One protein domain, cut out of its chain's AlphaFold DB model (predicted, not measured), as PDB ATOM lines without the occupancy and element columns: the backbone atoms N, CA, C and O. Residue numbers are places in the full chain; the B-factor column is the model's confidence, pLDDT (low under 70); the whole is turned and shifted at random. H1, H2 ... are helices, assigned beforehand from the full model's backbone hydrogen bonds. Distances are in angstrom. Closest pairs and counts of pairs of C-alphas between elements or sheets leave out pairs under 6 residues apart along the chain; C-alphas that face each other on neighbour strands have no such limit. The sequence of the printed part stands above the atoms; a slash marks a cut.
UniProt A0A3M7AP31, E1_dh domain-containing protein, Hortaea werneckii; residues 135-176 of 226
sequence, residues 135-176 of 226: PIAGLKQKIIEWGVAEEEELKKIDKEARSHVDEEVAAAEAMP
ATOM      1  N   PRO A 135      -1.525  44.407  10.714       98.06
ATOM      2  CA  PRO A 135      -1.401  45.100  11.991       98.06
ATOM      3  C   PRO A 135      -0.553  44.312  12.997       98.06
ATOM      4  O   PRO A 135       0.081  44.915  13.865       98.06
ATOM      5  N   ILE A 136      -0.505  42.979  12.873       97.88
ATOM      6  CA  ILE A 136       0.300  42.111  13.738       97.88
ATOM      7  C   ILE A 136       1.762  42.204  13.308       97.88
ATOM      8  O   ILE A 136       2.626  42.489  14.135       97.88
ATOM      9  N   ALA A 137       2.039  42.041  12.011       96.44
ATOM     10  CA  ALA A 137       3.393  42.166  11.477       96.44
ATOM     11  C   ALA A 137       3.976  43.569  11.723       96.44
ATOM     12  O   ALA A 137       5.120  43.696  12.160       96.44
ATOM     13  N   GLY A 138       3.169  44.615  11.515       95.75
ATOM     14  CA  GLY A 138       3.568  46.000  11.752       95.75
ATOM     15  C   GLY A 138       3.897  46.287  13.218       95.75
ATOM     16  O   GLY A 138       4.886  46.964  13.502       95.75
ATOM     17  N   LEU A 139       3.119  45.752  14.170       97.50
ATOM     18  CA  LEU A 139       3.451  45.877  15.592       97.50
ATOM     19  C   LEU A 139       4.695  45.054  15.960       97.50
ATOM     20  O   LEU A 139       5.563  45.576  16.657       97.50
ATOM     21  N   LYS A 140       4.800  43.804  15.485       97.62
ATOM     22  CA  LYS A 140       5.969  42.935  15.712       97.62
ATOM     23  C   LYS A 140       7.260  43.649  15.316       97.62
ATOM     24  O   LYS A 140       8.212  43.660  16.092       97.62
ATOM     25  N   GLN A 141       7.276  44.281  14.142       96.12
ATOM     26  CA  GLN A 141       8.434  45.032  13.670       96.12
ATOM     27  C   GLN A 141       8.809  46.168  14.633       96.12
ATOM     28  O   GLN A 141       9.959  46.241  15.055       96.12
ATOM     29  N   LYS A 142       7.840  46.994  15.058       97.25
ATOM     30  CA  LYS A 142       8.085  48.080  16.025       97.25
ATOM     31  C   LYS A 142       8.626  47.561  17.361       97.25
ATOM     32  O   LYS A 142       9.529  48.165  17.923       97.25
ATOM     33  N   ILE A 143       8.093  46.448  17.872       98.19
ATOM     34  CA  ILE A 143       8.538  45.840  19.138       98.19
ATOM     35  C   ILE A 143      10.017  45.438  19.067       98.19
ATOM     36  O   ILE A 143      10.774  45.758  19.985       98.19
ATOM     37  N   ILE A 144      10.422  44.781  17.976       97.94
ATOM     38  CA  ILE A 144      11.810  44.351  17.760       97.94
ATOM     39  C   ILE A 144      12.722  45.569  17.574       97.94
ATOM     40  O   ILE A 144      13.759  45.669  18.224       97.94
ATOM     41  N   GLU A 145      12.326  46.526  16.729       97.62
ATOM     42  CA  GLU A 145      13.096  47.752  16.470       97.62
ATOM     43  C   GLU A 145      13.312  48.595  17.733       97.62
ATOM     44  O   GLU A 145      14.351  49.234  17.884       97.62
ATOM     45  N   TRP A 146      12.346  48.596  18.653       98.12
ATOM     46  CA  TRP A 146      12.438  49.316  19.925       98.12
ATOM     47  C   TRP A 146      13.127  48.517  21.035       98.12
ATOM     48  O   TRP A 146      13.252  49.030  22.146       98.12
ATOM     49  N   GLY A 147      13.564  47.283  20.761       97.75
ATOM     50  CA  GLY A 147      14.205  46.416  21.750       97.75
ATOM     51  C   GLY A 147      13.288  46.046  22.919       97.75
ATOM     52  O   GLY A 147      13.769  45.825  24.026       97.75
ATOM     53  N   VAL A 148      11.968  46.033  22.697       97.88
ATOM     54  CA  VAL A 148      10.974  45.715  23.736       97.88
ATOM     55  C   VAL A 148      10.904  44.208  23.992       97.88
ATOM     56  O   VAL A 148      10.660  43.806  25.126       97.88
ATOM     57  N   ALA A 149      11.101  43.395  22.953       97.50
ATOM     58  CA  ALA A 149      11.178  41.941  23.038       97.50
ATOM     59  C   ALA A 149      12.016  41.382  21.881       97.50
ATOM     60  O   ALA A 149      12.100  41.991  20.807       97.50
ATOM     61  N   GLU A 150      12.597  40.205  22.086       96.62
ATOM     62  CA  GLU A 150      13.307  39.462  21.048       96.62
ATOM     63  C   GLU A 150      12.342  38.680  20.147       96.62
ATOM     64  O   GLU A 150      11.215  38.345  20.517       96.62
ATOM     65  N   GLU A 151      12.791  38.327  18.939       96.00
ATOM     66  CA  GLU A 151      11.952  37.574  18.004       96.00
ATOM     67  C   GLU A 151      11.516  36.204  18.561       96.00
ATOM     68  O   GLU A 151      10.383  35.779  18.320       96.00
ATOM     69  N   GLU A 152      12.379  35.523  19.317       96.81
ATOM     70  CA  GLU A 152      12.053  34.224  19.917       96.81
ATOM     71  C   GLU A 152      10.971  34.335  21.001       96.81
ATOM     72  O   GLU A 152      10.109  33.459  21.102       96.81
ATOM     73  N   GLU A 153      10.940  35.438  21.755       97.62
ATOM     74  CA  GLU A 153       9.872  35.708  22.724       97.62
ATOM     75  C   GLU A 153       8.525  35.901  22.015       97.62
ATOM     76  O   GLU A 153       7.509  35.352  22.439       97.62
ATOM     77  N   LEU A 154       8.513  36.604  20.879       97.69
ATOM     78  CA  LEU A 154       7.297  36.795  20.084       97.69
ATOM     79  C   LEU A 154       6.815  35.492  19.433       97.69
ATOM     80  O   LEU A 154       5.618  35.215  19.435       97.69
ATOM     81  N   LYS A 155       7.728  34.643  18.944       96.94
ATOM     82  CA  LYS A 155       7.376  33.301  18.444       96.94
ATOM     83  C   LYS A 155       6.772  32.423  19.537       96.94
ATOM     84  O   LYS A 155       5.888  31.614  19.252       96.94
ATOM     85  N   LYS A 156       7.243  32.565  20.780       98.06
ATOM     86  CA  LYS A 156       6.662  31.870  21.930       98.06
ATOM     87  C   LYS A 156       5.215  32.318  22.166       98.06
ATOM     88  O   LYS A 156       4.356  31.450  22.278       98.06
ATOM     89  N   ILE A 157       4.938  33.624  22.125       98.06
ATOM     90  CA  ILE A 157       3.570  34.166  22.226       98.06
ATOM     91  C   ILE A 157       2.678  33.632  21.095       98.06
ATOM     92  O   ILE A 157       1.565  33.184  21.357       98.06
ATOM     93  N   ASP A 158       3.167  33.606  19.850       97.56
ATOM     94  CA  ASP A 158       2.410  33.051  18.716       97.56
ATOM     95  C   ASP A 158       2.057  31.570  18.930       97.56
ATOM     96  O   ASP A 158       0.963  31.123  18.576       97.56
ATOM     97  N   LYS A 159       2.983  30.790  19.501       98.25
ATOM     98  CA  LYS A 159       2.762  29.373  19.807       98.25
ATOM     99  C   LYS A 159       1.749  29.191  20.937       98.25
ATOM    100  O   LYS A 159       0.886  28.326  20.826       98.25
ATOM    101  N   GLU A 160       1.847  29.991  21.993       98.50
ATOM    102  CA  GLU A 160       0.904  29.976  23.117       98.50
ATOM    103  C   GLU A 160      -0.508  30.354  22.658       98.50
ATOM    104  O   GLU A 160      -1.457  29.637  22.958       98.50
ATOM    105  N   ALA A 161      -0.641  31.404  21.840       98.38
ATOM    106  CA  ALA A 161      -1.923  31.810  21.269       98.38
ATOM    107  C   ALA A 161      -2.546  30.710  20.395       98.38
ATOM    108  O   ALA A 161      -3.751  30.485  20.463       98.38
ATOM    109  N   ARG A 162      -1.738  29.998  19.595       98.31
ATOM    110  CA  ARG A 162      -2.215  28.852  18.800       98.31
ATOM    111  C   ARG A 162      -2.682  27.694  19.675       98.31
ATOM    112  O   ARG A 162      -3.780  27.211  19.449       98.31
ATOM    113  N   SER A 163      -1.887  27.302  20.676       98.50
ATOM    114  CA  SER A 163      -2.263  26.231  21.614       98.50
ATOM    115  C   SER A 163      -3.583  26.551  22.303       98.50
ATOM    116  O   SER A 163      -4.475  25.717  22.334       98.50
ATOM    117  N   HIS A 164      -3.733  27.789  22.777       98.56
ATOM    118  CA  HIS A 164      -4.962  28.226  23.421       98.56
ATOM    119  C   HIS A 164      -6.165  28.160  22.472       98.56
ATOM    120  O   HIS A 164      -7.200  27.622  22.843       98.56
ATOM    121  N   VAL A 165      -6.036  28.637  21.227       98.56
ATOM    122  CA  VAL A 165      -7.122  28.522  20.236       98.56
ATOM    123  C   VAL A 165      -7.470  27.058  19.955       98.56
ATOM    124  O   VAL A 165      -8.652  26.731  19.899       98.56
ATOM    125  N   ASP A 166      -6.478  26.178  19.804       98.56
ATOM    126  CA  ASP A 166      -6.705  24.747  19.557       98.56
ATOM    127  C   ASP A 166      -7.424  24.072  20.745       98.56
ATOM    128  O   ASP A 166      -8.326  23.257  20.543       98.56
ATOM    129  N   GLU A 167      -7.069  24.441  21.980       98.50
ATOM    130  CA  GLU A 167      -7.729  23.982  23.211       98.50
ATOM    131  C   GLU A 167      -9.194  24.443  23.282       98.50
ATOM    132  O   GLU A 167     -10.078  23.624  23.535       98.50
ATOM    133  N   GLU A 168      -9.473  25.720  22.995       98.44
ATOM    134  CA  GLU A 168     -10.836  26.269  22.986       98.44
ATOM    135  C   GLU A 168     -11.700  25.663  21.869       98.44
ATOM    136  O   GLU A 168     -12.884  25.395  22.080       98.44
ATOM    137  N   VAL A 169     -11.124  25.390  20.691       98.50
ATOM    138  CA  VAL A 169     -11.831  24.679  19.612       98.50
ATOM    139  C   VAL A 169     -12.192  23.264  20.053       98.50
ATOM    140  O   VAL A 169     -13.346  22.868  19.908       98.50
ATOM    141  N   ALA A 170     -11.249  22.518  20.636       98.31
ATOM    142  CA  ALA A 170     -11.520  21.166  21.120       98.31
ATOM    143  C   ALA A 170     -12.583  21.155  22.231       98.31
ATOM    144  O   ALA A 170     -13.450  20.278  22.249       98.31
ATOM    145  N   ALA A 171     -12.551  22.139  23.136       98.12
ATOM    146  CA  ALA A 171     -13.575  22.308  24.158       98.12
ATOM    147  C   ALA A 171     -14.948  22.587  23.528       98.12
ATOM    148  O   ALA A 171     -15.912  21.906  23.871       98.12
ATOM    149  N   ALA A 172     -15.032  23.525  22.579       97.88
ATOM    150  CA  ALA A 172     -16.271  23.877  21.889       97.88
ATOM    151  C   ALA A 172     -16.851  22.714  21.063       97.88
ATOM    152  O   ALA A 172     -18.060  22.505  21.073       97.88
ATOM    153  N   GLU A 173     -16.013  21.928  20.381       97.31
ATOM    154  CA  GLU A 173     -16.445  20.739  19.629       97.31
ATOM    155  C   GLU A 173     -16.915  19.597  20.543       97.31
ATOM    156  O   GLU A 173     -17.771  18.802  20.151       97.31
ATOM    157  N   ALA A 174     -16.371  19.511  21.762       97.75
ATOM    158  CA  ALA A 174     -16.781  18.537  22.767       97.75
ATOM    159  C   ALA A 174     -18.030  18.962  23.561       97.75
ATOM    160  O   ALA A 174     -18.607  18.125  24.264       97.75
ATOM    161  N   MET A 175     -18.452  20.232  23.480       97.00
ATOM    162  CA  MET A 175     -19.667  20.692  24.152       97.00
ATOM    163  C   MET A 175     -20.887  19.954  23.585       97.00
ATOM    164  O   MET A 175     -21.057  19.878  22.364       97.00
ATOM    165  N   PRO A 176     -21.759  19.404  24.447       95.69
ATOM    166  CA  PRO A 176     -22.992  18.800  23.979       95.69
ATOM    167  C   PRO A 176     -23.856  19.868  23.306       95.69
ATOM    168  O   PRO A 176     -23.929  21.012  23.759       95.69
TER     169      PRO A 176
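What this domain is: This is residues 135 to 176 of the 226 residues of the protein "E1_dh domain-containing protein" of Hortaea werneckii (UniProt A0A3M7AP31). What shape is this? A lopsided V: the long helix H2 makes the length, and the shorter H1 folds back over its first end through a tight turn, while residues 155 to 176 stick out free. What is it made of? The printed part has 42 residues with two named helices, H1 then H2, and no named strand: all helix. How spread out is it? It is extended, a rod of 47 by 19 by 10 A, with a radius of gyration of the C-alphas of 14.4 A.

Where its parts are: Where is H2? Residues 151 to 174, 34.8 A from C-alpha 151 at (11.952, 37.574, 18.004) to C-alpha 174 at (-16.781, 18.537, 22.767). Where is H1? Residues 135 to 145, 15.4 A, beginning at C-alpha 135 at (-1.401, 45.100, 11.991).

How they stand to each other: How near are they? H1 and H2 are close but not clearly touching; their closest C-alphas, of Ile 144 and Glu 151, are 6.8 A apart. How do they run? They run opposite ways at a shallow tilt of 31 degrees. Are their backbones in order? In H1 and H2 every O i to N i+4 pair is within hydrogen-bond range.

The domain as a whole: How large is it? The two farthest C-alphas, of Trp 146 and Pro 176, are 46.9 A apart. Is anything missing or uncertain? The printed part has no cut, and no printed residue is under 70 in pLDDT.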